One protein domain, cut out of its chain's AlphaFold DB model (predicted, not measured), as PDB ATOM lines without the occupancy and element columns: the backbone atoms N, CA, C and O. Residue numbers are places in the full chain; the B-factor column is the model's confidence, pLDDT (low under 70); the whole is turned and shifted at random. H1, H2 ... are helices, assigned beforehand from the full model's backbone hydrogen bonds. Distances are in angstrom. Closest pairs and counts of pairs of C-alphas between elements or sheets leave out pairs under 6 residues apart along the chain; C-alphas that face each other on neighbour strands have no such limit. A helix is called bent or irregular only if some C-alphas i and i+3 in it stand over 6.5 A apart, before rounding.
ATOM      1  N   TRP A 466      -2.642 -23.565  16.992       94.06
ATOM      2  CA  TRP A 466      -4.036 -23.534  17.438       94.06
ATOM      3  C   TRP A 466      -4.245 -23.936  18.906       94.06
ATOM      4  O   TRP A 466      -5.047 -23.306  19.597       94.06
ATOM      5  N   ARG A 467      -3.528 -24.944  19.428       92.94
ATOM      6  CA  ARG A 467      -3.672 -25.319  20.850       92.94
ATOM      7  C   ARG A 467      -3.139 -24.226  21.776       92.94
ATOM      8  O   ARG A 467      -3.745 -24.005  22.823       92.94
ATOM      9  N   ASP A 468      -2.072 -23.520  21.393       96.25
ATOM     10  CA  ASP A 468      -1.573 -22.355  22.133       96.25
ATOM     11  C   ASP A 468      -2.612 -21.224  22.139       96.25
ATOM     12  O   ASP A 468      -2.961 -20.715  23.208       96.25
ATOM     13  N   THR A 469      -3.183 -20.896  20.973       97.00
ATOM     14  CA  THR A 469      -4.291 -19.933  20.835       97.00
ATOM     15  C   THR A 469      -5.447 -20.286  21.765       97.00
ATOM     16  O   THR A 469      -5.924 -19.442  22.527       97.00
ATOM     17  N   ALA A 470      -5.882 -21.546  21.734       95.88
ATOM     18  CA  ALA A 470      -6.989 -22.030  22.539       95.88
ATOM     19  C   ALA A 470      -6.678 -22.009  24.039       95.88
ATOM     20  O   ALA A 470      -7.533 -21.628  24.836       95.88
ATOM     21  N   TYR A 471      -5.450 -22.352  24.436       96.38
ATOM     22  CA  TYR A 471      -5.018 -22.260  25.825       96.38
ATOM     23  C   TYR A 471      -5.105 -20.820  26.341       96.38
ATOM     24  O   TYR A 471      -5.717 -20.585  27.382       96.38
ATOM     25  N   VAL A 472      -4.573 -19.842  25.601       97.88
ATOM     26  CA  VAL A 472      -4.660 -18.431  26.006       97.88
ATOM     27  C   VAL A 472      -6.124 -17.977  26.063       97.88
ATOM     28  O   VAL A 472      -6.554 -17.395  27.061       97.88
ATOM     29  N   ALA A 473      -6.906 -18.298  25.029       97.38
ATOM     30  CA  ALA A 473      -8.298 -17.881  24.919       97.38
ATOM     31  C   ALA A 473      -9.220 -18.534  25.956       97.38
ATOM     32  O   ALA A 473     -10.139 -17.873  26.412       97.38
ATOM     33  N   GLU A 474      -9.033 -19.798  26.340       95.31
ATOM     34  CA  GLU A 474      -9.931 -20.486  27.284       95.31
ATOM     35  C   GLU A 474      -9.441 -20.449  28.731       95.31
ATOM     36  O   GLU A 474     -10.261 -20.542  29.641       95.31
ATOM     37  N   ARG A 475      -8.126 -20.350  28.965       94.94
ATOM     38  CA  ARG A 475      -7.538 -20.501  30.305       94.94
ATOM     39  C   ARG A 475      -6.881 -19.230  30.838       94.94
ATOM     40  O   ARG A 475      -6.695 -19.163  32.046       94.94
ATOM     41  N   LEU A 476      -6.517 -18.243  30.013       97.19
ATOM     42  CA  LEU A 476      -5.741 -17.079  30.485       97.19
ATOM     43  C   LEU A 476      -6.491 -15.743  30.475       97.19
ATOM     44  O   LEU A 476      -6.097 -14.833  31.199       97.19
ATOM     45  N   LEU A 477      -7.570 -15.637  29.703       97.50
ATOM     46  CA  LEU A 477      -8.429 -14.452  29.634       97.50
ATOM     47  C   LEU A 477      -9.823 -14.761  30.184       97.50
ATOM     48  O   LEU A 477     -10.244 -15.914  30.170       97.50
ATOM     49  N   SER A 478     -10.558 -13.749  30.631       96.44
ATOM     50  CA  SER A 478     -12.006 -13.824  30.886       96.44
ATOM     51  C   SER A 478     -12.815 -13.733  29.586       96.44
ATOM     52  O   SER A 478     -12.300 -13.321  28.543       96.44
ATOM     53  N   VAL A 479     -14.098 -14.101  29.623       96.38
ATOM     54  CA  VAL A 479     -14.989 -13.922  28.465       96.38
ATOM     55  C   VAL A 479     -15.240 -12.445  28.183       96.38
ATOM     56  O   VAL A 479     -15.277 -12.040  27.022       96.38
ATOM     57  N   GLU A 480     -15.360 -11.627  29.224       96.38
ATOM     58  CA  GLU A 480     -15.545 -10.184  29.116       96.38
ATOM     59  C   GLU A 480     -14.375  -9.533  28.374       96.38
ATOM     60  O   GLU A 480     -14.593  -8.714  27.480       96.38
ATOM     61  N   GLU A 481     -13.140  -9.941  28.681       97.38
ATOM     62  CA  GLU A 481     -11.950  -9.482  27.959       97.38
ATOM     63  C   GLU A 481     -11.980  -9.898  26.486       97.38
ATOM     64  O   GLU A 481     -11.712  -9.066  25.621       97.38
ATOM     65  N   LEU A 482     -12.343 -11.147  26.172       97.75
ATOM     66  CA  LEU A 482     -12.437 -11.614  24.780       97.75
ATOM     67  C   LEU A 482     -13.456 -10.800  23.973       97.75
ATOM     68  O   LEU A 482     -13.155 -10.360  22.860       97.75
ATOM     69  N   LEU A 483     -14.642 -10.569  24.543       96.81
ATOM     70  CA  LEU A 483     -15.692  -9.764  23.918       96.81
ATOM     71  C   LEU A 483     -15.239  -8.311  23.737       96.81
ATOM     72  O   LEU A 483     -15.368  -7.758  22.645       96.81
ATOM     73  N   ALA A 484     -14.661  -7.699  24.774       97.44
ATOM     74  CA  ALA A 484     -14.183  -6.320  24.724       97.44
ATOM     75  C   ALA A 484     -13.065  -6.131  23.687       97.44
ATOM     76  O   ALA A 484     -13.079  -5.160  22.931       97.44
ATOM     77  N   LEU A 485     -12.118  -7.068  23.609       97.75
ATOM     78  CA  LEU A 485     -11.025  -7.027  22.639       97.75
ATOM     79  C   LEU A 485     -11.520  -7.231  21.199       97.75
ATOM     80  O   LEU A 485     -11.024  -6.556  20.295       97.75
ATOM     81  N   SER A 486     -12.504  -8.109  20.977       97.25
ATOM     82  CA  SER A 486     -13.143  -8.266  19.663       97.25
ATOM     83  C   SER A 486     -13.905  -7.000  19.254       97.25
ATOM     84  O   SER A 486     -13.716  -6.498  18.147       97.25
ATOM     85  N   HIS A 487     -14.691  -6.407  20.161       96.44
ATOM     86  CA  HIS A 487     -15.402  -5.147  19.904       96.44
ATOM     87  C   HIS A 487     -14.458  -3.974  19.620       96.44
ATOM     88  O   HIS A 487     -14.754  -3.138  18.771       96.44
ATOM     89  N   ALA A 488     -13.306  -3.924  20.293       96.56
ATOM     90  CA  ALA A 488     -12.276  -2.914  20.064       96.56
ATOM     91  C   ALA A 488     -11.460  -3.139  18.772       96.56
ATOM     92  O   ALA A 488     -10.517  -2.390  18.522       96.56
ATOM     93  N   GLY A 489     -11.765  -4.178  17.983       95.56
ATOM     94  CA  GLY A 489     -11.046  -4.511  16.750       95.56
ATOM     95  C   GLY A 489      -9.634  -5.056  16.971       95.56
ATOM     96  O   GLY A 489      -8.842  -5.096  16.034       95.56
ATOM     97  N   LYS A 490      -9.297  -5.463  18.203       95.12
ATOM     98  CA  LYS A 490      -7.991  -6.053  18.536       95.12
ATOM     99  C   LYS A 490      -7.947  -7.550  18.244       95.12
ATOM    100  O   LYS A 490      -6.884  -8.076  17.958       95.12
ATOM    101  N   LEU A 491      -9.085  -8.237  18.312       96.19
ATOM    102  CA  LEU A 491      -9.237  -9.644  17.924       96.19
ATOM    103  C   LEU A 491     -10.144  -9.751  16.689       96.19
ATOM    104  O   LEU A 491     -10.874  -8.798  16.403       96.19
ATOM    105  N   PRO A 492     -10.148 -10.898  15.979       94.50
ATOM    106  CA  PRO A 492     -11.127 -11.170  14.937       94.50
ATOM    107  C   PRO A 492     -12.547 -10.864  15.412       94.50
ATOM    108  O   PRO A 492     -12.907 -11.091  16.577       94.50
ATOM    109  N   ARG A 493     -13.353 -10.310  14.507       94.56
ATOM    110  CA  ARG A 493     -14.728  -9.931  14.811       94.56
ATOM    111  C   ARG A 493     -15.552 -11.187  15.073       94.56
ATOM    112  O   ARG A 493     -15.758 -11.992  14.171       94.56
ATOM    113  N   LEU A 494     -16.068 -11.307  16.291       96.12
ATOM    114  CA  LEU A 494     -17.003 -12.364  16.649       96.12
ATOM    115  C   LEU A 494     -18.340 -12.087  15.958       96.12
ATOM    116  O   LEU A 494     -18.969 -11.050  16.181       96.12
ATOM    117  N   GLN A 495     -18.760 -13.001  15.090       94.44
ATOM    118  CA  GLN A 495     -19.980 -12.855  14.302       94.44
ATOM    119  C   GLN A 495     -20.740 -14.174  14.194       94.44
ATOM    120  O   GLN A 495     -20.195 -15.247  14.433       94.44
ATOM    121  N   LYS A 496     -22.017 -14.091  13.825       96.00
ATOM    122  CA  LYS A 496     -22.861 -15.266  13.614       96.00
ATOM    123  C   LYS A 496     -22.241 -16.174  12.552       96.00
ATOM    124  O   LYS A 496     -22.048 -15.750  11.415       96.00
ATOM    125  N   MET A 497     -21.954 -17.417  12.921       94.94
ATOM    126  CA  MET A 497     -21.459 -18.419  11.987       94.94
ATOM    127  C   MET A 497     -22.596 -18.992  11.142       94.94
ATOM    128  O   MET A 497     -23.711 -19.199  11.628       94.94
ATOM    129  N   THR A 498     -22.274 -19.324   9.894       90.75
ATOM    130  CA  THR A 498     -23.190 -19.973   8.955       90.75
ATOM    131  C   THR A 498     -22.514 -21.216   8.406       90.75
ATOM    132  O   THR A 498     -21.506 -21.112   7.717       90.75
ATOM    133  N   VAL A 499     -23.082 -22.386   8.699       88.06
ATOM    134  CA  VAL A 499     -22.609 -23.669   8.166       88.06
ATOM    135  C   VAL A 499     -23.720 -24.249   7.296       88.06
ATOM    136  O   VAL A 499     -24.732 -24.701   7.849       88.06
ATOM    137  N   PRO A 500     -23.581 -24.197   5.959       85.00
ATOM    138  CA  PRO A 500     -24.617 -24.667   5.052       85.00
ATOM    139  C   PRO A 500     -24.836 -26.172   5.211       85.00
ATOM    140  O   PRO A 500     -23.934 -26.926   5.581       85.00
ATOM    141  N   ASP A 501     -26.055 -26.617   4.926       81.62
ATOM    142  CA  ASP A 501     -26.341 -28.043   4.870       81.62
ATOM    143  C   ASP A 501     -25.823 -28.628   3.557       81.62
ATOM    144  O   ASP A 501     -26.064 -28.077   2.485       81.62
ATOM    145  N   ALA A 502     -25.185 -29.798   3.624       75.81
ATOM    146  CA  ALA A 502     -24.795 -30.536   2.420       75.81
ATOM    147  C   ALA A 502     -26.012 -30.963   1.573       75.81
ATOM    148  O   ALA A 502     -25.896 -31.170   0.366       75.81
ATOM    149  N   LYS A 503     -27.180 -31.130   2.210       76.75
ATOM    150  CA  LYS A 503     -28.471 -31.425   1.576       76.75
ATOM    151  C   LYS A 503     -29.586 -30.697   2.328       76.75
ATOM    152  O   LYS A 503     -29.501 -30.640   3.553       76.75
ATOM    153  N   PRO A 504     -30.643 -30.218   1.645       75.88
ATOM    154  CA  PRO A 504     -31.781 -29.598   2.312       75.88
ATOM    155  C   PRO A 504     -32.359 -30.515   3.393       75.88
ATOM    156  O   PRO A 504     -32.589 -31.703   3.151       75.88
ATOM    157  N   LEU A 505     -32.600 -29.960   4.580       75.31
ATOM    158  CA  LEU A 505     -33.242 -30.679   5.674       75.31
ATOM    159  C   LEU A 505     -34.683 -31.046   5.288       75.31
ATOM    160  O   LEU A 505     -35.537 -30.180   5.125       75.31
ATOM    161  N   THR A 506     -34.952 -32.345   5.160       75.50
ATOM    162  CA  THR A 506     -36.298 -32.898   4.915       75.50
ATOM    163  C   THR A 506     -36.957 -33.446   6.182       75.50
ATOM    164  O   THR A 506     -38.129 -33.813   6.159       75.50
ATOM    165  N   GLN A 507     -36.211 -33.511   7.289       77.44
ATOM    166  CA  GLN A 507     -36.651 -34.020   8.588       77.44
ATOM    167  C   GLN A 507     -36.334 -33.004   9.696       77.44
ATOM    168  O   GLN A 507     -35.442 -32.168   9.508       77.44
ATOM    169  N   PRO A 508     -37.028 -33.068  10.852       79.75
ATOM    170  CA  PRO A 508     -36.690 -32.257  12.015       79.75
ATOM    171  C   PRO A 508     -35.230 -32.435  12.446       79.75
ATOM    172  O   PRO A 508     -34.628 -33.498  12.271       79.75
ATOM    173  N   LEU A 509     -34.670 -31.386  13.048       83.94
ATOM    174  CA  LEU A 509     -33.325 -31.427  13.610       83.94
ATOM    175  C   LEU A 509     -33.258 -32.503  14.693       83.94
ATOM    176  O   LEU A 509     -34.053 -32.513  15.628       83.94
ATOM    177  N   SER A 510     -32.286 -33.403  14.579       86.75
ATOM    178  CA  SER A 510     -32.030 -34.427  15.588       86.75
ATOM    179  C   SER A 510     -30.641 -34.259  16.182       86.75
ATOM    180  O   SER A 510     -29.713 -33.790  15.523       86.75
ATOM    181  N   ILE A 511     -30.472 -34.704  17.427       86.94
ATOM    182  CA  ILE A 511     -29.162 -34.730  18.088       86.94
ATOM    183  C   ILE A 511     -28.131 -35.491  17.238       86.94
ATOM    184  O   ILE A 511     -27.014 -35.017  17.066       86.94
ATOM    185  N   GLY A 512     -28.511 -36.645  16.678       86.75
ATOM    186  CA  GLY A 512     -27.600 -37.466  15.876       86.75
ATOM    187  C   GLY A 512     -27.140 -36.771  14.594       86.75
ATOM    188  O   GLY A 512     -25.981 -36.909  14.208       86.75
ATOM    189  N   TYR A 513     -28.015 -35.979  13.966       89.25
ATOM    190  CA  TYR A 513     -27.639 -35.137  12.831       89.25
ATOM    191  C   TYR A 513     -26.594 -34.088  13.233       89.25
ATOM    192  O   TYR A 513     -25.594 -33.924  12.540       89.25
ATOM    193  N   LEU A 514     -26.784 -33.418  14.372       90.69
ATOM    194  CA  LEU A 514     -25.853 -32.395  14.855       90.69
ATOM    195  C   LEU A 514     -24.497 -32.971  15.263       90.69
ATOM    196  O   LEU A 514     -23.473 -32.387  14.917       90.69
ATOM    197  N   GLU A 515     -24.474 -34.126  15.932       88.12
ATOM    198  CA  GLU A 515     -23.231 -34.846  16.244       88.12
ATOM    199  C   GLU A 515     -22.465 -35.206  14.964       88.12
ATOM    200  O   GLU A 515     -21.248 -35.053  14.912       88.12
ATOM    201  N   ALA A 516     -23.165 -35.643  13.912       87.56
ATOM    202  CA  ALA A 516     -22.539 -35.955  12.630       87.56
ATOM    203  C   ALA A 516     -22.056 -34.699  11.881       87.56
ATOM    204  O   ALA A 516     -20.996 -34.732  11.261       87.56
ATOM    205  N   LYS A 517     -22.818 -33.596  11.939       88.94
ATOM    206  CA  LYS A 517     -22.505 -32.343  11.236       88.94
ATOM    207  C   LYS A 517     -21.365 -31.567  11.894       88.94
ATOM    208  O   LYS A 517     -20.489 -31.070  11.195       88.94
ATOM    209  N   TYR A 518     -21.371 -31.442  13.221       90.25
ATOM    210  CA  TYR A 518     -20.448 -30.570  13.957       90.25
ATOM    211  C   TYR A 518     -19.369 -31.338  14.733       90.25
ATOM    212  O   TYR A 518     -18.286 -30.791  14.957       90.25
ATOM    213  N   GLY A 519     -19.621 -32.595  15.096       86.44
ATOM    214  CA  GLY A 519     -18.691 -33.422  15.860       86.44
ATOM    215  C   GLY A 519     -17.574 -34.053  15.026       86.44
ATOM    216  O   GLY A 519     -17.460 -33.851  13.817       86.44
ATOM    217  N   GLY A 520     -16.724 -34.831  15.696       82.62
ATOM    218  CA  GLY A 520     -15.629 -35.577  15.070       82.62
ATOM    219  C   GLY A 520     -14.309 -34.810  14.938       82.62
ATOM    220  O   GLY A 520     -14.221 -33.613  15.198       82.62
ATOM    221  N   TRP A 521     -13.271 -35.551  14.552       76.69
ATOM    222  CA  TRP A 521     -11.905 -35.069  14.339       76.69
ATOM    223  C   TRP A 521     -11.666 -34.830  12.844       76.69
ATOM    224  O   TRP A 521     -10.928 -35.552  12.183       76.69
ATOM    225  N   SER A 522     -12.384 -33.866  12.286       67.50
ATOM    226  CA  SER A 522     -12.153 -33.370  10.933       67.50
ATOM    227  C   SER A 522     -12.133 -31.852  10.982       67.50
ATOM    228  O   SER A 522     -12.977 -31.250  11.658       67.50
ATOM    229  N   ASP A 523     -11.169 -31.242  10.289       68.06
ATOM    230  CA  ASP A 523     -11.185 -29.798  10.082       68.06
ATOM    231  C   ASP A 523     -12.434 -29.435   9.276       68.06
ATOM    232  O   ASP A 523     -12.764 -30.071   8.273       68.06
ATOM    233  N   LYS A 524     -13.155 -28.429   9.766       78.62
ATOM    234  CA  LYS A 524     -14.379 -27.909   9.157       78.62
ATOM    235  C   LYS A 524     -14.101 -26.469   8.740       78.62
ATOM    236  O   LYS A 524     -14.235 -25.584   9.587       78.62
ATOM    237  N   PRO A 525     -13.646 -26.225   7.500       72.19
ATOM    238  CA  PRO A 525     -13.237 -24.893   7.065       72.19
ATOM    239  C   PRO A 525     -14.389 -23.879   7.095       72.19
ATOM    240  O   PRO A 525     -14.142 -22.682   7.186       72.19
ATOM    241  N   GLU A 526     -15.646 -24.335   7.075       81.69
ATOM    242  CA  GLU A 526     -16.825 -23.470   7.190       81.69
ATOM    243  C   GLU A 526     -17.048 -22.935   8.617       81.69
ATOM    244  O   GLU A 526     -17.826 -22.000   8.814       81.69
ATOM    245  N   LEU A 527     -16.398 -23.522   9.628       86.31
ATOM    246  CA  LEU A 527     -16.459 -23.055  11.010       86.31
ATOM    247  C   LEU A 527     -15.267 -22.153  11.318       86.31
ATOM    248  O   LEU A 527     -14.124 -22.607  11.385       86.31
ATOM    249  N   ASP A 528     -15.550 -20.890  11.633       91.81
ATOM    250  CA  ASP A 528     -14.548 -20.016  12.236       91.81
ATOM    251  C   ASP A 528     -14.166 -20.554  13.625       91.81
ATOM    252  O   ASP A 528     -14.929 -20.457  14.592       91.81
ATOM    253  N   ARG A 529     -12.981 -21.172  13.720       91.56
ATOM    254  CA  ARG A 529     -12.546 -21.910  14.917       91.56
ATOM    255  C   ARG A 529     -12.510 -21.022  16.158       91.56
ATOM    256  O   ARG A 529     -12.911 -21.470  17.233       91.56
ATOM    257  N   PHE A 530     -12.061 -19.772  16.019       95.50
ATOM    258  CA  PHE A 530     -11.972 -18.831  17.135       95.50
ATOM    259  C   PHE A 530     -13.356 -18.430  17.649       95.50
ATOM    260  O   PHE A 530     -13.635 -18.589  18.838       95.50
ATOM    261  N   THR A 531     -14.258 -18.001  16.766       96.94
ATOM    262  CA  THR A 531     -15.638 -17.667  17.135       96.94
ATOM    263  C   THR A 531     -16.354 -18.864  17.743       96.94
ATOM    264  O   THR A 531     -17.063 -18.711  18.739       96.94
ATOM    265  N   TYR A 532     -16.147 -20.069  17.206       96.06
ATOM    266  CA  TYR A 532     -16.774 -21.270  17.746       96.06
ATOM    267  C   TYR A 532     -16.274 -21.611  19.154       96.06
ATOM    268  O   TYR A 532     -17.087 -21.898  20.035       96.06
ATOM    269  N   LEU A 533     -14.965 -21.512  19.401       96.44
ATOM    270  CA  LEU A 533     -14.380 -21.675  20.732       96.44
ATOM    271  C   LEU A 533     -14.983 -20.674  21.729       96.44
ATOM    272  O   LEU A 533     -15.439 -21.074  22.805       96.44
ATOM    273  N   VAL A 534     -15.062 -19.390  21.359       97.94
ATOM    274  CA  VAL A 534     -15.658 -18.349  22.214       97.94
ATOM    275  C   VAL A 534     -17.146 -18.617  22.461       97.94
ATOM    276  O   VAL A 534     -17.613 -18.484  23.592       97.94
ATOM    277  N   ALA A 535     -17.891 -19.066  21.449       98.00
ATOM    278  CA  ALA A 535     -19.306 -19.406  21.576       98.00
ATOM    279  C   ALA A 535     -19.550 -20.558  22.566       98.00
ATOM    280  O   ALA A 535     -20.438 -20.460  23.417       98.00
ATOM    281  N   ARG A 536     -18.739 -21.624  22.511       97.19
ATOM    282  CA  ARG A 536     -18.816 -22.728  23.485       97.19
ATOM    283  C   ARG A 536     -18.453 -22.265  24.890       97.19
ATOM    284  O   ARG A 536     -19.086 -22.674  25.863       97.19
ATOM    285  N   ARG A 537     -17.471 -21.371  25.011       97.00
ATOM    286  CA  ARG A 537     -17.101 -20.784  26.300       97.00
ATOM    287  C   ARG A 537     -18.230 -19.946  26.904       97.00
ATOM    288  O   ARG A 537     -18.582 -20.168  28.058       97.00
ATOM    289  N   LEU A 538     -18.855 -19.069  26.118       98.00
ATOM    290  CA  LEU A 538     -20.045 -18.311  26.527       98.00
ATOM    291  C   LEU A 538     -21.160 -19.243  27.018       98.00
ATOM    292  O   LEU A 538     -21.778 -18.990  28.053       98.00
ATOM    293  N   ALA A 539     -21.390 -20.348  26.306       97.56
ATOM    294  CA  ALA A 539     -22.388 -21.341  26.684       97.56
ATOM    295  C   ALA A 539     -22.053 -22.021  28.026       97.56
ATOM    296  O   ALA A 539     -22.934 -22.140  28.881       97.56
ATOM    297  N   ARG A 540     -20.785 -22.401  28.252       95.38
ATOM    298  CA  ARG A 540     -20.312 -22.960  29.535       95.38
ATOM    299  C   ARG A 540     -20.483 -21.999  30.709       95.38
ATOM    300  O   ARG A 540     -20.827 -22.437  31.805       95.38
ATOM    301  N   GLU A 541     -20.237 -20.713  30.489       94.62
ATOM    302  CA  GLU A 541     -20.345 -19.674  31.522       94.62
ATOM    303  C   GLU A 541     -21.796 -19.197  31.737       94.62
ATOM    304  O   GLU A 541     -22.077 -18.401  32.628       94.62
ATOM    305  N   GLY A 542     -22.756 -19.740  30.978       94.31
ATOM    306  CA  GLY A 542     -24.183 -19.447  31.128       94.31
ATOM    307  C   GLY A 542     -24.651 -18.189  30.394       94.31
ATOM    308  O   GLY A 542     -25.823 -17.820  30.503       94.31
ATOM    309  N   LEU A 543     -23.790 -17.565  29.587       97.19
ATOM    310  CA  LEU A 543     -24.105 -16.433  28.710       97.19
ATOM    311  C   LEU A 543     -24.788 -16.924  27.421       97.19
ATOM    312  O   LEU A 543     -24.340 -16.682  26.300       97.19
ATOM    313  N   ILE A 544     -25.904 -17.641  27.588       97.06
ATOM    314  CA  ILE A 544     -26.593 -18.383  26.524       97.06
ATOM    315  C   ILE A 544     -27.022 -17.482  25.364       97.06
ATOM    316  O   ILE A 544     -26.889 -17.858  24.200       97.06
ATOM    317  N   GLN A 545     -27.549 -16.292  25.659       96.50
ATOM    318  CA  GLN A 545     -28.016 -15.375  24.618       96.50
ATOM    319  C   GLN A 545     -26.871 -14.896  23.727       96.50
ATOM    320  O   GLN A 545     -27.036 -14.858  22.510       96.50
ATOM    321  N   GLU A 546     -25.712 -14.593  24.313       97.44
ATOM    322  CA  GLU A 546     -24.520 -14.181  23.570       97.44
ATOM    323  C   GLU A 546     -23.933 -15.346  22.769       97.44
ATOM    324  O   GLU A 546     -23.645 -15.185  21.586       97.44
ATOM    325  N   ALA A 547     -23.864 -16.552  23.347       98.19
ATOM    326  CA  ALA A 547     -23.454 -17.754  22.616       98.19
ATOM    327  C   ALA A 547     -24.331 -17.994  21.371       98.19
ATOM    328  O   ALA A 547     -23.823 -18.239  20.277       98.19
ATOM    329  N   CYS A 548     -25.653 -17.846  21.505       97.81
ATOM    330  CA  CYS A 548     -26.607 -17.981  20.401       97.81
ATOM    331  C   CYS A 548     -26.404 -16.948  19.280       97.81
ATOM    332  O   CYS A 548     -26.737 -17.243  18.133       97.81
ATOM    333  N   LYS A 549     -25.848 -15.761  19.564       97.19
ATOM    334  CA  LYS A 549     -25.505 -14.774  18.522       97.19
ATOM    335  C   LYS A 549     -24.310 -15.210  17.671       97.19
ATOM    336  O   LYS A 549     -24.158 -14.700  16.567       97.19
ATOM    337  N   LEU A 550     -23.493 -16.143  18.160       97.62
ATOM    338  CA  LEU A 550     -22.284 -16.617  17.481       97.62
ATOM    339  C   LEU A 550     -22.470 -17.997  16.837       97.62
ATOM    340  O   LEU A 550     -22.027 -18.208  15.712       97.62
ATOM    341  N   LEU A 551     -23.145 -18.929  17.518       97.19
ATOM    342  CA  LEU A 551     -23.334 -20.310  17.050       97.19
ATOM    343  C   LEU A 551     -24.081 -20.395  15.709       97.19
ATOM    344  O   LEU A 551     -24.963 -19.577  15.472       97.19
ATOM    345  N   PRO A 552     -23.851 -21.425  14.876       95.62
ATOM    346  CA  PRO A 552     -24.719 -21.730  13.737       95.62
ATOM    347  C   PRO A 552     -26.180 -21.927  14.164       95.62
ATOM    348  O   PRO A 552     -26.444 -22.340  15.294       95.62
ATOM    349  N   ALA A 553     -27.135 -21.662  13.266       93.38
ATOM    350  CA  ALA A 553     -28.572 -21.704  13.572       93.38
ATOM    351  C   ALA A 553     -29.031 -23.035  14.201       93.38
ATOM    352  O   ALA A 553     -29.865 -23.045  15.109       93.38
ATOM    353  N   ASP A 554     -28.453 -24.156  13.770       93.00
ATOM    354  CA  ASP A 554     -28.802 -25.475  14.300       93.00
ATOM    355  C   ASP A 554     -28.345 -25.664  15.754       93.00
ATOM    356  O   ASP A 554     -29.116 -26.108  16.608       93.00
ATOM    357  N   LEU A 555     -27.094 -25.291  16.051       95.75
ATOM    358  CA  LEU A 555     -26.537 -25.361  17.404       95.75
ATOM    359  C   LEU A 555     -27.166 -24.314  18.324       95.75
ATOM    360  O   LEU A 555     -27.376 -24.586  19.502       95.75
ATOM    361  N   GLU A 556     -27.541 -23.150  17.789       96.69
ATOM    362  CA  GLU A 556     -28.355 -22.170  18.505       96.69
ATOM    363  C   GLU A 556     -29.683 -22.788  18.963       96.69
ATOM    364  O   GLU A 556     -30.042 -22.651  20.132       96.69
ATOM    365  N   ARG A 557     -30.416 -23.479  18.077       95.12
ATOM    366  CA  ARG A 557     -31.686 -24.135  18.442       95.12
ATOM    367  C   ARG A 557     -31.481 -25.157  19.555       95.12
ATOM    368  O   ARG A 557     -32.216 -25.131  20.544       95.12
ATOM    369  N   ALA A 558     -30.451 -25.995  19.438       95.94
ATOM    370  CA  ALA A 558     -30.106 -26.972  20.466       95.94
ATOM    371  C   ALA A 558     -29.756 -26.309  21.812       95.94
ATOM    372  O   ALA A 558     -30.246 -26.739  22.859       95.94
ATOM    373  N   LEU A 559     -28.972 -25.226  21.797       97.88
ATOM    374  CA  LEU A 559     -28.594 -24.500  23.008       97.88
ATOM    375  C   LEU A 559     -29.792 -23.788  23.655       97.88
ATOM    376  O   LEU A 559     -29.963 -23.843  24.873       97.88
ATOM    377  N   ARG A 560     -30.668 -23.167  22.853       97.56
ATOM    378  CA  ARG A 560     -31.921 -22.566  23.339       97.56
ATOM    379  C   ARG A 560     -32.838 -23.612  23.956       97.56
ATOM    380  O   ARG A 560     -33.433 -23.347  24.998       97.56
ATOM    381  N   ARG A 561     -32.933 -24.801  23.350       96.06
ATOM    382  CA  ARG A 561     -33.703 -25.918  23.909       96.06
ATOM    383  C   ARG A 561     -33.134 -26.360  25.253       96.06
ATOM    384  O   ARG A 561     -33.892 -26.500  26.210       96.06
ATOM    385  N   PHE A 562     -31.818 -26.536  25.343       97.38
ATOM    386  CA  PHE A 562     -31.145 -26.871  26.596       97.38
ATOM    387  C   PHE A 562     -31.450 -25.852  27.702       97.38
ATOM    388  O   PHE A 562     -31.864 -26.231  28.799       97.38
ATOM    389  N   ASP A 563     -31.299 -24.561  27.410       98.00
ATOM    390  CA  ASP A 563     -31.560 -23.490  28.373       98.00
ATOM    391  C   ASP A 563     -33.042 -23.412  28.776       98.00
ATOM    392  O   ASP A 563     -33.357 -23.300  29.963       98.00
ATOM    393  N   ALA A 564     -33.968 -23.569  27.827       97.81
ATOM    394  CA  ALA A 564     -35.399 -23.620  28.116       97.81
ATOM    395  C   ALA A 564     -35.743 -24.754  29.098       97.81
ATOM    396  O   ALA A 564     -36.444 -24.520  30.083       97.81
ATOM    397  N   GLU A 565     -35.197 -25.954  28.896       98.00
ATOM    398  CA  GLU A 565     -35.423 -27.092  29.795       98.00
ATOM    399  C   GLU A 565     -34.761 -26.897  31.165       98.00
ATOM    400  O   GLU A 565     -35.331 -27.227  32.209       98.00
ATOM    401  N   ARG A 566     -33.583 -26.265  31.202       97.19
ATOM    402  CA  ARG A 566     -32.930 -25.872  32.458       97.19
ATOM    403  C   ARG A 566     -33.780 -24.874  33.243       97.19
ATOM    404  O   ARG A 566     -33.897 -25.029  34.459       97.19
ATOM    405  N   ARG A 567     -34.405 -23.893  32.590       97.12
ATOM    406  CA  ARG A 567     -35.338 -22.956  33.241       97.12
ATOM    407  C   ARG A 567     -36.615 -23.661  33.690       97.12
ATOM    408  O   ARG A 567     -36.996 -23.522  34.849       97.12
ATOM    409  N   ARG A 568     -37.207 -24.492  32.826       97.75
ATOM    410  CA  ARG A 568     -38.407 -25.289  33.119       97.75
ATOM    411  C   ARG A 568     -38.210 -26.183  34.345       97.75
ATOM    412  O   ARG A 568     -39.069 -26.230  35.215       97.75
ATOM    413  N   SER A 569     -37.040 -26.805  34.498       97.12
ATOM    414  CA  SER A 569     -36.730 -27.614  35.687       97.12
ATOM    415  C   SER A 569     -36.731 -26.851  37.018       97.12
ATOM    416  O   SER A 569     -36.905 -27.446  38.089       97.12
ATOM    417  N   LYS A 570     -36.524 -25.532  36.969       96.38
ATOM    418  CA  LYS A 570     -36.502 -24.644  38.135       96.38
ATOM    419  C   LYS A 570     -37.849 -23.965  38.384       96.38
ATOM    420  O   LYS A 570     -38.002 -23.350  39.434       96.38
ATOM    421  N   ASP A 571     -38.806 -24.081  37.464       96.50
ATOM    422  CA  ASP A 571     -40.129 -23.486  37.617       96.50
ATOM    423  C   ASP A 571     -40.934 -24.258  38.666       96.50
ATOM    424  O   ASP A 571     -41.342 -25.399  38.453       96.50
ATOM    425  N   THR A 572     -41.152 -23.637  39.823       94.00
ATOM    426  CA  THR A 572     -41.867 -24.244  40.952       94.00
ATOM    427  C   THR A 572     -43.364 -24.406  40.702       94.00
ATOM    428  O   THR A 572     -44.024 -25.063  41.500       94.00
ATOM    429  N   ARG A 573     -43.904 -23.827  39.621       96.44
ATOM    430  CA  ARG A 573     -45.308 -23.997  39.215       96.44
ATOM    431  C   ARG A 573     -45.564 -25.342  38.537       96.44
ATOM    432  O   ARG A 573     -46.709 -25.770  38.462       96.44
ATOM    433  N   LEU A 574     -44.513 -25.991  38.036       95.94
ATOM    434  CA  LEU A 574     -44.595 -27.303  37.405       95.94
ATOM    435  C   LEU A 574     -44.494 -28.420  38.440       95.94
ATOM    436  O   LEU A 574     -43.817 -28.292  39.465       95.94
ATOM    437  N   SER A 575     -45.120 -29.556  38.136       96.56
ATOM    438  CA  SER A 575     -45.024 -30.746  38.977       96.56
ATOM    439  C   SER A 575     -43.581 -31.260  39.061       96.56
ATOM    440  O   SER A 575     -42.764 -31.061  38.156       96.56
ATOM    441  N   SER A 576     -43.253 -31.985  40.137       95.25
ATOM    442  CA  SER A 576     -41.940 -32.633  40.280       95.25
ATOM    443  C   SER A 576     -41.607 -33.516  39.075       95.25
ATOM    444  O   SER A 576     -40.480 -33.481  38.586       95.25
ATOM    445  N   LYS A 577     -42.601 -34.231  38.530       94.69
ATOM    446  CA  LYS A 577     -42.427 -35.069  37.342       94.69
ATOM    447  C   LYS A 577     -42.016 -34.247  36.118       94.69
ATOM    448  O   LYS A 577     -40.997 -34.557  35.512       94.69
ATOM    449  N   GLU A 578     -42.743 -33.179  35.794       96.12
ATOM    450  CA  GLU A 578     -42.436 -32.322  34.635       96.12
ATOM    451  C   GLU A 578     -41.068 -31.644  34.765       96.12
ATOM    452  O   GLU A 578     -40.320 -31.527  33.793       96.12
ATOM    453  N   ARG A 579     -40.703 -31.224  35.980       98.00
ATOM    454  CA  ARG A 579     -39.375 -30.667  36.266       98.00
ATOM    455  C   ARG A 579     -38.277 -31.721  36.119       98.00
ATOM    456  O   ARG A 579     -37.197 -31.417  35.611       98.00
ATOM    457  N   GLY A 580     -38.550 -32.954  36.549       97.06
ATOM    458  CA  GLY A 580     -37.679 -34.110  36.362       97.06
ATOM    459  C   GLY A 580     -37.478 -34.451  34.886       97.06
ATOM    460  O   GLY A 580     -36.345 -34.665  34.457       97.06
ATOM    461  N   GLU A 581     -38.543 -34.429  34.089       96.12
ATOM    462  CA  GLU A 581     -38.506 -34.622  32.635       96.12
ATOM    463  C   GLU A 581     -37.692 -33.539  31.931       96.12
ATOM    464  O   GLU A 581     -36.841 -33.852  31.100       96.12
ATOM    465  N   ALA A 582     -37.868 -32.276  32.324       97.62
ATOM    466  CA  ALA A 582     -37.070 -31.172  31.804       97.62
ATOM    467  C   ALA A 582     -35.566 -31.364  32.087       97.62
ATOM    468  O   ALA A 582     -34.730 -31.243  31.188       97.62
ATOM    469  N   LEU A 583     -35.199 -31.758  33.316       98.25
ATOM    470  CA  LEU A 583     -33.807 -32.093  33.652       98.25
ATOM    471  C   LEU A 583     -33.270 -33.257  32.827       98.25
ATOM    472  O   LEU A 583     -32.095 -33.246  32.468       98.25
ATOM    473  N   TRP A 584     -34.105 -34.253  32.533       97.25
ATOM    474  CA  TRP A 584     -33.701 -35.386  31.712       97.25
ATOM    475  C   TRP A 584     -33.428 -34.972  30.266       97.25
ATOM    476  O   TRP A 584     -32.408 -35.361  29.697       97.25
ATOM    477  N   THR A 585     -34.276 -34.129  29.678       95.81
ATOM    478  CA  THR A 585     -34.047 -33.568  28.339       95.81
ATOM    479  C   THR A 585     -32.760 -32.747  28.294       95.81
ATOM    480  O   THR A 585     -31.911 -32.984  27.434       95.81
ATOM    481  N   ALA A 586     -32.548 -31.855  29.267       97.75
ATOM    482  CA  ALA A 586     -31.308 -31.090  29.371       97.75
ATOM    483  C   ALA A 586     -30.074 -32.002  29.534       97.75
ATOM    484  O   ALA A 586     -29.055 -31.775  28.886       97.75
ATOM    485  N   ALA A 587     -30.173 -33.062  30.344       97.88
ATOM    486  CA  ALA A 587     -29.104 -34.042  30.529       97.88
ATOM    487  C   ALA A 587     -28.743 -34.774  29.228       97.88
ATOM    488  O   ALA A 587     -27.569 -35.030  28.969       97.88
ATOM    489  N   GLN A 588     -29.732 -35.111  28.399       95.81
ATOM    490  CA  GLN A 588     -29.497 -35.769  27.113       95.81
ATOM    491  C   GLN A 588     -28.796 -34.839  26.119       95.81
ATOM    492  O   GLN A 588     -27.846 -35.273  25.467       95.81
ATOM    493  N   ILE A 589     -29.205 -33.566  26.050       95.62
ATOM    494  CA  ILE A 589     -28.539 -32.564  25.205       95.62
ATOM    495  C   ILE A 589     -27.090 -32.365  25.664       95.62
ATOM    496  O   ILE A 589     -26.181 -32.538  24.860       95.62
ATOM    497  N   GLU A 590     -26.863 -32.121  26.959       96.12
ATOM    498  CA  GLU A 590     -25.521 -32.005  27.553       96.12
ATOM    499  C   GLU A 590     -24.660 -33.239  27.251       96.12
ATOM    500  O   GLU A 590     -23.485 -33.140  26.914       96.12
ATOM    501  N   ARG A 591     -25.237 -34.443  27.339       94.94
ATOM    502  CA  ARG A 591     -24.491 -35.681  27.103       94.94
ATOM    503  C   ARG A 591     -24.053 -35.832  25.653       94.94
ATOM    504  O   ARG A 591     -22.980 -36.395  25.413       94.94
ATOM    505  N   ARG A 592     -24.932 -35.503  24.713       93.94
ATOM    506  CA  ARG A 592     -24.763 -35.841  23.298       93.94
ATOM    507  C   ARG A 592     -24.104 -34.708  22.522       93.94
ATOM    508  O   ARG A 592     -23.143 -34.965  21.821       93.94
ATOM    509  N   LEU A 593     -24.534 -33.473  22.759       95.56
ATOM    510  CA  LEU A 593     -23.990 -32.267  22.129       95.56
ATOM    511  C   LEU A 593     -22.999 -31.520  23.024       95.56
ATOM    512  O   LEU A 593     -22.656 -30.374  22.754       95.56
ATOM    513  N   GLY A 594     -22.557 -32.126  24.127       95.31
ATOM    514  CA  GLY A 594     -21.683 -31.451  25.081       95.31
ATOM    515  C   GLY A 594     -20.308 -31.100  24.528       95.31
ATOM    516  O   GLY A 594     -19.727 -30.117  24.968       95.31
ATOM    517  N   MET A 595     -19.802 -31.842  23.540       93.75
ATOM    518  CA  MET A 595     -18.552 -31.480  22.867       93.75
ATOM    519  C   MET A 595     -18.752 -30.233  21.991       93.75
ATOM    520  O   MET A 595     -17.946 -29.309  22.026       93.75
ATOM    521  N   GLU A 596     -19.860 -30.185  21.258       94.94
ATOM    522  CA  GLU A 596     -20.197 -29.146  20.285       94.94
ATOM    523  C   GLU A 596     -20.697 -27.855  20.951       94.94
ATOM    524  O   GLU A 596     -20.433 -26.759  20.469       94.94
ATOM    525  N   LEU A 597     -21.401 -27.959  22.078       96.44
ATOM    526  CA  LEU A 597     -21.963 -26.806  22.788       96.44
ATOM    527  C   LEU A 597     -21.083 -26.332  23.942       96.44
ATOM    528  O   LEU A 597     -21.047 -25.137  24.220       96.44
ATOM    529  N   PHE A 598     -20.374 -27.244  24.611       96.19
ATOM    530  CA  PHE A 598     -19.689 -26.948  25.869       96.19
ATOM    531  C   PHE A 598     -18.227 -27.411  25.891       96.19
ATOM    532  O   PHE A 598     -17.536 -27.141  26.867       96.19
ATOM    533  N   GLY A 599     -17.707 -28.064  24.852       94.56
ATOM    534  CA  GLY A 599     -16.382 -28.687  24.877       94.56
ATOM    535  C   GLY A 599     -15.223 -27.692  24.980       94.56
ATOM    536  O   GLY A 599     -15.221 -26.654  24.307       94.56
ATOM    537  N   TYR A 600     -14.249 -28.015  25.834       94.56
ATOM    538  CA  TYR A 600     -12.945 -27.341  25.867       94.56
ATOM    539  C   TYR A 600     -12.077 -27.814  24.702       94.56
ATOM    540  O   TYR A 600     -11.984 -29.015  24.431       94.56
ATOM    541  N   GLU A 601     -11.413 -26.875  24.033       92.88
ATOM    542  CA  GLU A 601     -10.610 -27.169  22.847       92.88
ATOM    543  C   GLU A 601      -9.422 -28.088  23.179       92.88
ATOM    544  O   GLU A 601      -9.184 -29.059  22.458       92.88
ATOM    545  N   ASP A 602      -8.736 -27.829  24.298       91.19
ATOM    546  CA  ASP A 602      -7.707 -28.700  24.887       91.19
ATOM    547  C   ASP A 602      -8.269 -29.505  26.085       91.19
ATOM    548  O   ASP A 602      -9.424 -29.935  26.082       91.19
ATOM    549  N   ALA A 603      -7.480 -29.751  27.135       90.88
ATOM    550  CA  ALA A 603      -7.952 -30.434  28.321       90.88
ATOM    551  C   ALA A 603      -9.110 -29.653  28.979       90.88
ATOM    552  O   ALA A 603      -9.010 -28.433  29.166       90.88
ATOM    553  N   PRO A 604     -10.177 -30.345  29.411       93.44
ATOM    554  CA  PRO A 604     -10.238 -31.797  29.567       93.44
ATOM    555  C   PRO A 604     -10.790 -32.570  28.360       93.44
ATOM    556  O   PRO A 604     -10.634 -33.794  28.331       93.44
ATOM    557  N   ASP A 605     -11.462 -31.928  27.406       93.81
ATOM    558  CA  ASP A 605     -12.264 -32.648  26.404       93.81
ATOM    559  C   ASP A 605     -11.516 -32.976  25.119       93.81
ATOM    560  O   ASP A 605     -11.821 -34.002  24.508       93.81
ATOM    561  N   TYR A 606     -10.526 -32.161  24.758       92.44
ATOM    562  CA  TYR A 606      -9.774 -32.244  23.511       92.44
ATOM    563  C   TYR A 606     -10.696 -32.151  22.287       92.44
ATOM    564  O   TYR A 606     -10.642 -33.009  21.395       92.44
ATOM    565  N   THR A 607     -11.571 -31.132  22.250       92.25
ATOM    566  CA  THR A 607     -12.481 -30.886  21.112       92.25
ATOM    567  C   THR A 607     -11.723 -30.779  19.792       92.25
ATOM    568  O   THR A 607     -12.227 -31.273  18.786       92.25
ATOM    569  N   SER A 608     -10.490 -30.262  19.806       86.94
ATOM    570  CA  SER A 608      -9.620 -30.183  18.623       86.94
ATOM    571  C   SER A 608      -9.412 -31.530  17.920       86.94
ATOM    572  O   SER A 608      -9.242 -31.573  16.704       86.94
ATOM    573  N   CYS A 609      -9.476 -32.638  18.669       88.19
ATOM    574  CA  CYS A 609      -9.412 -33.998  18.139       88.19
ATOM    575  C   CYS A 609     -10.700 -34.811  18.339       88.19
ATOM    576  O   CYS A 609     -10.662 -36.040  18.450       88.19
ATOM    577  N   GLY A 610     -11.851 -34.142  18.472       87.81
ATOM    578  CA  GLY A 610     -13.146 -34.784  18.736       87.81
ATOM    579  C   GLY A 610     -13.172 -35.619  20.025       87.81
ATOM    580  O   GLY A 610     -13.990 -36.527  20.173       87.81
ATOM    581  N   GLY A 611     -12.234 -35.370  20.942       89.56
ATOM    582  CA  GLY A 611     -11.993 -36.175  22.132       89.56
ATOM    583  C   GLY A 611     -11.536 -37.611  21.863       89.56
ATOM    584  O   GLY A 611     -11.634 -38.430  22.776       89.56
ATOM    585  N   VAL A 612     -11.046 -37.946  20.661       89.25
ATOM    586  CA  VAL A 612     -10.524 -39.285  20.314       89.25
ATOM    587  C   VAL A 612      -9.190 -39.537  21.019       89.25
ATOM    588  O   VAL A 612      -9.010 -40.573  21.669       89.25
ATOM    589  N   PHE A 613      -8.302 -38.545  21.001       87.25
ATOM    590  CA  PHE A 613      -6.996 -38.605  21.650       87.25
ATOM    591  C   PHE A 613      -6.996 -37.873  22.992       87.25
ATOM    592  O   PHE A 613      -7.891 -37.097  23.326       87.25
ATOM    593  N   ARG A 614      -6.004 -38.203  23.814       83.75
ATOM    594  CA  ARG A 614      -5.696 -37.491  25.052       83.75
ATOM    595  C   ARG A 614      -4.256 -37.020  24.931       83.75
ATOM    596  O   ARG A 614      -3.358 -37.854  24.874       83.75
ATOM    597  N   HIS A 615      -4.060 -35.711  24.956       80.75
ATOM    598  CA  HIS A 615      -2.738 -35.120  25.125       80.75
ATOM    599  C   HIS A 615      -2.419 -34.946  26.611       80.75
ATOM    600  O   HIS A 615      -3.275 -35.148  27.477       80.75
ATOM    601  N   TYR A 616      -1.178 -34.575  26.921       83.06
ATOM    602  CA  TYR A 616      -0.868 -34.088  28.258       83.06
ATOM    603  C   TYR A 616      -1.561 -32.726  28.457       83.06
ATOM    604  O   TYR A 616      -1.434 -31.872  27.573       83.06
ATOM    605  N   PRO A 617      -2.292 -32.499  29.567       87.06
ATOM    606  CA  PRO A 617      -2.988 -31.238  29.793       87.06
ATOM    607  C   PRO A 617      -2.010 -30.067  29.837       87.06
ATOM    608  O   PRO A 617      -1.099 -30.032  30.668       87.06
ATOM    609  N   PHE A 618      -2.228 -29.086  28.965       84.44
ATOM    610  CA  PHE A 618      -1.315 -27.960  28.788       84.44
ATOM    611  C   PHE A 618      -1.088 -27.192  30.097       84.44
ATOM    612  O   PHE A 618       0.037 -26.991  30.550       84.44
ATOM    613  N   HIS A 619      -2.188 -26.866  30.775       88.56
ATOM    614  CA  HIS A 619      -2.187 -26.137  32.038       88.56
ATOM    615  C   HIS A 619      -1.528 -26.895  33.204       88.56
ATOM    616  O   HIS A 619      -1.052 -26.247  34.130       88.56
ATOM    617  N   GLU A 620      -1.507 -28.233  33.196       89.88
ATOM    618  CA  GLU A 620      -0.806 -29.013  34.227       89.88
ATOM    619  C   GLU A 620       0.697 -28.989  33.982       89.88
ATOM    620  O   GLU A 620       1.461 -28.718  34.905       89.88
ATOM    621  N   ARG A 621       1.126 -29.156  32.723       88.94
ATOM    622  CA  ARG A 621       2.549 -29.075  32.358       88.94
ATOM    623  C   ARG A 621       3.138 -27.735  32.758       88.94
ATOM    624  O   ARG A 621       4.216 -27.668  33.327       88.94
ATOM    625  N   ARG A 622       2.403 -26.658  32.507       91.00
ATOM    626  CA  ARG A 622       2.871 -25.305  32.806       91.00
ATOM    627  C   ARG A 622       3.096 -25.033  34.298       91.00
ATOM    628  O   ARG A 622       3.870 -24.138  34.622       91.00
ATOM    629  N   LYS A 623       2.498 -25.819  35.201       90.62
ATOM    630  CA  LYS A 623       2.703 -25.708  36.657       90.62
ATOM    631  C   LYS A 623       3.962 -26.424  37.150       90.62
ATOM    632  O   LYS A 623       4.371 -26.193  38.287       90.62
ATOM    633  N   THR A 624       4.548 -27.318  36.356       90.06
ATOM    634  CA  THR A 624       5.693 -28.119  36.795       90.06
ATOM    635  C   THR A 624       7.009 -27.379  36.565       90.06
ATOM    636  O   THR A 624       7.156 -26.583  35.639       90.06
ATOM    637  N   ALA A 625       8.000 -27.675  37.410       89.69
ATOM    638  CA  ALA A 625       9.362 -27.169  37.233       89.69
ATOM    639  C   ALA A 625      10.063 -27.784  36.006       89.69
ATOM    640  O   ALA A 625      10.962 -27.166  35.443       89.69
ATOM    641  N   LEU A 626       9.645 -28.988  35.596       90.38
ATOM    642  CA  LEU A 626      10.164 -29.716  34.439       90.38
ATOM    643  C   LEU A 626       9.010 -30.088  33.505       90.38
ATOM    644  O   LEU A 626       8.082 -30.793  33.908       90.38
ATOM    645  N   TRP A 627       9.072 -29.633  32.256       90.25
ATOM    646  CA  TRP A 627       8.085 -29.933  31.220       90.25
ATOM    647  C   TRP A 627       8.481 -31.214  30.491       90.25
ATOM    648  O   TRP A 627       9.123 -31.186  29.444       90.25
ATOM    649  N   ARG A 628       8.122 -32.345  31.095       86.25
ATOM    650  CA  ARG A 628       8.482 -33.697  30.659       86.25
ATOM    651  C   ARG A 628       7.217 -34.512  30.366       86.25
ATOM    652  O   ARG A 628       6.187 -34.278  30.999       86.25
ATOM    653  N   TYR A 629       7.280 -35.460  29.434       80.62
ATOM    654  CA  TYR A 629       6.221 -36.455  29.268       80.62
ATOM    655  C   TYR A 629       6.357 -37.595  30.286       80.62
ATOM    656  O   TYR A 629       7.456 -37.946  30.701       80.62
ATOM    657  N   ASP A 630       5.242 -38.221  30.667       77.44
ATOM    658  CA  ASP A 630       5.257 -39.308  31.663       77.44
ATOM    659  C   ASP A 630       6.058 -40.541  31.203       77.44
ATOM    660  O   ASP A 630       6.508 -41.325  32.035       77.44
ATOM    661  N   TRP A 631       6.234 -40.715  29.888       79.50
ATOM    662  CA  TRP A 631       7.022 -41.798  29.292       79.50
ATOM    663  C   TRP A 631       8.501 -41.450  29.083       79.50
ATOM    664  O   TRP A 631       9.277 -42.335  28.727       79.50
ATOM    665  N   ASP A 632       8.903 -40.189  29.263       82.00
ATOM    666  CA  ASP A 632      10.317 -39.825  29.175       82.00
ATOM    667  C   ASP A 632      11.062 -40.378  30.401       82.00
ATOM    668  O   ASP A 632      10.524 -40.337  31.517       82.00
ATOM    669  N   PRO A 633      12.319 -40.831  30.253       83.56
ATOM    670  CA  PRO A 633      13.122 -41.248  31.394       83.56
ATOM    671  C   PRO A 633      13.283 -40.091  32.387       83.56
ATOM    672  O   PRO A 633      13.200 -38.908  32.038       83.56
ATOM    673  N   THR A 634      13.450 -40.422  33.663       86.25
ATOM    674  CA  THR A 634      13.761 -39.408  34.675       86.25
ATOM    675  C   THR A 634      15.180 -38.910  34.419       86.25
ATOM    676  O   THR A 634      16.064 -39.750  34.291       86.25
ATOM    677  N   PRO A 635      15.414 -37.591  34.305       86.44
ATOM    678  CA  PRO A 635      16.760 -37.082  34.080       86.44
ATOM    679  C   PRO A 635      17.645 -37.416  35.285       86.44
ATOM    680  O   PRO A 635      17.259 -37.158  36.425       86.44
ATOM    681  N   GLU A 636      18.826 -37.972  35.031       87.19
ATOM    682  CA  GLU A 636      19.793 -38.370  36.062       87.19
ATOM    683  C   GLU A 636      20.908 -37.328  36.208       87.19
ATOM    684  O   GLU A 636      21.521 -37.184  37.266       87.19
ATOM    685  N   THR A 637      21.141 -36.542  35.157       85.69
ATOM    686  CA  THR A 637      22.167 -35.501  35.115       85.69
ATOM    687  C   THR A 637      21.574 -34.090  35.066       85.69
ATOM    688  O   THR A 637      20.441 -33.847  34.633       85.69
ATOM    689  N   ARG A 638      22.385 -33.098  35.458       81.62
ATOM    690  CA  ARG A 638      22.042 -31.673  35.298       81.62
ATOM    691  C   ARG A 638      21.786 -31.307  33.831       81.62
ATOM    692  O   ARG A 638      20.913 -30.490  33.551       81.62
ATOM    693  N   THR A 639      22.527 -31.924  32.916       77.75
ATOM    694  CA  THR A 639      22.367 -31.764  31.467       77.75
ATOM    695  C   THR A 639      21.001 -32.245  30.998       77.75
ATOM    696  O   THR A 639      20.271 -31.493  30.362       77.75
ATOM    697  N   GLU A 640      20.607 -33.467  31.350       83.19
ATOM    698  CA  GLU A 640      19.298 -34.004  30.960       83.19
ATOM    699  C   GLU A 640      18.158 -33.203  31.589       83.19
ATOM    700  O   GLU A 640      17.138 -32.956  30.953       83.19
ATOM    701  N   THR A 641      18.351 -32.716  32.816       87.75
ATOM    702  CA  THR A 641      17.387 -31.831  33.481       87.75
ATOM    703  C   THR A 641      17.184 -30.532  32.695       87.75
ATOM    704  O   THR A 641      16.057 -30.037  32.584       87.75
ATOM    705  N   LEU A 642      18.252 -29.985  32.100       86.88
ATOM    706  CA  LEU A 642      18.198 -28.742  31.331       86.88
ATOM    707  C   LEU A 642      17.252 -28.847  30.128       86.88
ATOM    708  O   LEU A 642      16.543 -27.879  29.855       86.88
ATOM    709  N   ARG A 643      17.189 -30.013  29.464       86.44
ATOM    710  CA  ARG A 643      16.276 -30.296  28.338       86.44
ATOM    711  C   ARG A 643      14.813 -30.059  28.693       86.44
ATOM    712  O   ARG A 643      14.068 -29.532  27.875       86.44
ATOM    713  N   TYR A 644      14.419 -30.409  29.914       90.31
ATOM    714  CA  TYR A 644      13.044 -30.282  30.401       90.31
ATOM    715  C   TYR A 644      12.790 -28.982  31.169       90.31
ATOM    716  O   TYR A 644      11.646 -28.680  31.508       90.31
ATOM    717  N   THR A 645      13.838 -28.207  31.461       91.94
ATOM    718  CA  THR A 645      13.724 -26.964  32.227       91.94
ATOM    719  C   THR A 645      13.258 -25.830  31.312       91.94
ATOM    720  O   THR A 645      13.983 -25.477  30.370       91.94
ATOM    721  N   PRO A 646      12.083 -25.227  31.568       93.00
ATOM    722  CA  PRO A 646      11.587 -24.140  30.746       93.00
ATOM    723  C   PRO A 646      12.440 -22.879  30.895       93.00
ATOM    724  O   PRO A 646      12.756 -22.450  32.001       93.00
ATOM    725  N   VAL A 647      12.767 -22.247  29.769       94.00
ATOM    726  CA  VAL A 647      13.519 -20.979  29.723       94.00
ATOM    727  C   VAL A 647      12.684 -19.849  30.316       94.00
ATOM    728  O   VAL A 647      13.182 -19.015  31.070       94.00
ATOM    729  N   LEU A 648      11.390 -19.848  29.995       94.12
ATOM    730  CA  LEU A 648      10.399 -18.919  30.519       94.12
ATOM    731  C   LEU A 648       9.298 -19.722  31.240       94.12
ATOM    732  O   LEU A 648       8.290 -20.067  30.616       94.12
ATOM    733  N   PRO A 649       9.480 -20.059  32.535       94.31
ATOM    734  CA  PRO A 649       8.475 -20.792  33.301       94.31
ATOM    735  C   PRO A 649       7.200 -19.965  33.480       94.31
ATOM    736  O   PRO A 649       7.241 -18.727  33.443       94.31
ATOM    737  N   ALA A 650       6.085 -20.656  33.727       94.75
ATOM    738  CA  ALA A 650       4.801 -20.013  33.966       94.75
ATOM    739  C   ALA A 650       4.858 -19.043  35.143       94.75
ATOM    740  O   ALA A 650       5.566 -19.251  36.133       94.75
ATOM    741  N   THR A 651       4.137 -17.939  35.007       96.00
ATOM    742  CA  THR A 651       4.058 -16.926  36.058       96.00
ATOM    743  C   THR A 651       2.992 -17.305  37.084       96.00
ATOM    744  O   THR A 651       2.137 -18.154  36.831       96.00
ATOM    745  N   ALA A 652       3.014 -16.651  38.248       97.00
ATOM    746  CA  ALA A 652       1.949 -16.818  39.234       97.00
ATOM    747  C   ALA A 652       0.572 -16.440  38.654       97.00
ATOM    748  O   ALA A 652      -0.387 -17.181  38.857       97.00
ATOM    749  N   ASP A 653       0.496 -15.347  37.888       97.44
ATOM    750  CA  ASP A 653      -0.746 -14.884  37.252       97.44
ATOM    751  C   ASP A 653      -1.243 -15.886  36.211       97.44
ATOM    752  O   ASP A 653      -2.427 -16.197  36.171       97.44
ATOM    753  N   GLU A 654      -0.345 -16.453  35.409       96.75
ATOM    754  CA  GLU A 654      -0.707 -17.468  34.425       96.75
ATOM    755  C   GLU A 654      -1.272 -18.725  35.098       96.75
ATOM    756  O   GLU A 654      -2.323 -19.232  34.704       96.75
ATOM    757  N   ILE A 655      -0.608 -19.206  36.155       96.38
ATOM    758  CA  ILE A 655      -1.073 -20.352  36.947       96.38
ATOM    759  C   ILE A 655      -2.423 -20.038  37.604       96.38
ATOM    760  O   ILE A 655      -3.308 -20.902  37.647       96.38
ATOM    761  N   TRP A 656      -2.592 -18.816  38.115       96.56
ATOM    762  CA  TRP A 656      -3.841 -18.368  38.718       96.56
ATOM    763  C   TRP A 656      -4.970 -18.345  37.687       96.56
ATOM    764  O   TRP A 656      -5.987 -18.998  37.928       96.56
ATOM    765  N   CYS A 657      -4.777 -17.691  36.538       96.00
ATOM    766  CA  CYS A 657      -5.771 -17.610  35.468       96.00
ATOM    767  C   CYS A 657      -6.151 -19.008  34.980       96.00
ATOM    768  O   CYS A 657      -7.335 -19.347  34.954       96.00
ATOM    769  N   ALA A 658      -5.161 -19.866  34.704       94.38
ATOM    770  CA  ALA A 658      -5.394 -21.209  34.175       94.38
ATOM    771  C   ALA A 658      -6.235 -22.099  35.101       94.38
ATOM    772  O   ALA A 658      -6.915 -23.024  34.637       94.38
ATOM    773  N   ARG A 659      -6.189 -21.823  36.410       92.94
ATOM    774  CA  ARG A 659      -7.067 -22.430  37.413       92.94
ATOM    775  C   ARG A 659      -8.410 -21.707  37.508       92.94
ATOM    776  O   ARG A 659      -9.429 -22.377  37.613       92.94
ATOM    777  N   HIS A 660      -8.409 -20.376  37.523       94.19
ATOM    778  CA  HIS A 660      -9.594 -19.552  37.747       94.19
ATOM    779  C   HIS A 660     -10.616 -19.673  36.608       94.19
ATOM    780  O   HIS A 660     -11.791 -19.899  36.878       94.19
ATOM    781  N   TYR A 661     -10.159 -19.621  35.356       93.38
ATOM    782  CA  TYR A 661     -10.984 -19.801  34.156       93.38
ATOM    783  C   TYR A 661     -11.086 -21.271  33.706       93.38
ATOM    784  O   TYR A 661     -11.672 -21.580  32.671       93.38
ATOM    785  N   GLY A 662     -10.493 -22.198  34.465       89.12
ATOM    786  CA  GLY A 662     -10.545 -23.629  34.176       89.12
ATOM    787  C   GLY A 662     -11.929 -24.256  34.421       89.12
ATOM    788  O   GLY A 662     -12.797 -23.666  35.065       89.12
ATOM    789  N   PRO A 663     -12.151 -25.496  33.951       89.69
ATOM    790  CA  PRO A 663     -13.398 -26.213  34.174       89.69
ATOM    791  C   PRO A 663     -13.624 -26.508  35.656       89.69
ATOM    792  O   PRO A 663     -12.717 -26.908  36.385       89.69
ATOM    793  N   ARG A 664     -14.893 -26.477  36.080       85.25
ATOM    794  CA  ARG A 664     -15.283 -26.954  37.418       85.25
ATOM    795  C   ARG A 664     -14.973 -28.442  37.623       85.25
ATOM    796  O   ARG A 664     -14.709 -28.878  38.741       85.25
TER     797      ARG A 664
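What this domain is: This is residues 466 to 664 of the 752 residues of an uncharacterized protein of Prosthecobacter vanneervenii (UniProt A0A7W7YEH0). This is an elongated helical domain in which H4, H5, H6 and H7 fold back and forth as three helical hairpins along the chain, with the two longest helices, H6 and H7, reaching towards one end. H1 and H2 pack on H4, H10 packs crosswise on H1, and at the other end residues 622 to 637 and H9 make an arm whose helix touches no other. The loop residues 503 to 508, before H3, stick out. The printed part has 199 residues with ten named helices, H1 to H10 in order along the chain, and no named strand; the class is all helix, with 108 residues in the helices. The whole is only just loose, close to compact, with a radius of gyration of the C-alphas of 19.9 A and spans of 65 by 39 by 34 A.

How they stand to each other: H1, residues 466 to 476, touches H4, residues 529 to 540, at a shallow tilt of 32 degrees, the same way; their closest C-alphas are those of Glu 474 and Arg 537, 7.2 A apart, and H4 touches H1 with residues 533 to 537 alone. H2, residues 479 to 487, touches H4 at a steep tilt of 39 degrees, opposite ways, its closest pair being the C-alphas of Val 479 and Leu 538 at 7.0 A. H3, residues 511 to 518, touches H7, residues 576 to 598, at a shallow tilt of 20 degrees, with the C-alphas of Glu 515 and Leu 593 closest at 6.5 A. H4 is the hub, touching H1, H2, H7 and H5, residues 544 to 550. H4 and H5 form a hairpin at 10 degrees, with the C-alphas of Ala 535 and Ala 547 closest at 4.6 A. H5 and H6, residues 553 to 570, form a hairpin at 1 degrees, with those of Cys 548 and Glu 556 closest at 4.9 A. H6 and H7 form a hairpin too, at a shallow tilt of 33 degrees, only just short of steep; the C-alphas of Ser 569 and Arg 579 are closest at 4.1 A. H7 has a kink of 69 degrees near residue 592, and with residues 596 to 598 alone it touches H4, the C-alphas of Arg 536 and Phe 598 being closest at 4.9 A. H8, residues 618 to 621, only just touches H1, with 3 pairs of C-alphas within 8 A, the closest being those of Tyr 471 and Phe 618 at 7.4 A. H9, residues 638 to 644, touches no helix. H10, residues 652 to 660, touches H1 about perpendicular, at 87 degrees, with the C-alphas of Arg 475 and Ala 658 closest at 4.5 A. Among the helices that touch at a given tilt the packing is mostly aligned, 6 of 8 pairs being shallow. Every O i to N i+4 pair is within hydrogen-bond range in H1, H2, H3, H4 and H10; H5 has 2 of 3, H6 13 of 14, H7 17 of 19 and H9 1 of 3, with 4 of 4 O i to N i+3 pairs in H9, while H8 is too short for an O i to N i+4 pair.

Where its parts are: H1 begins at C-alpha 466 (-4.036, -23.534, 17.438) and measures 14.7 A from first to last C-alpha. H4 measures 16.6 A, H6 26.0 A and H7 27.1 A; H7 is irregular, with C-alphas 592 and 595 7.6 A apart. H7 begins at C-alpha 576 (-41.940, -32.633, 40.280), and H10, 12.0 A long, ends at C-alpha 660 (-9.594, -19.552, 37.747).

The domain as a whole: The C-alphas farthest apart, those of Arg 573 and Thr 637, are 68.6 A apart. The printed part has no cut. The links from H2 to H3, H7 to H8 and H8 to H9 are long, with 23, 19 and 16 residues. The mean pLDDT of the printed part is 91.8, and residues 522 to 523 are under 70.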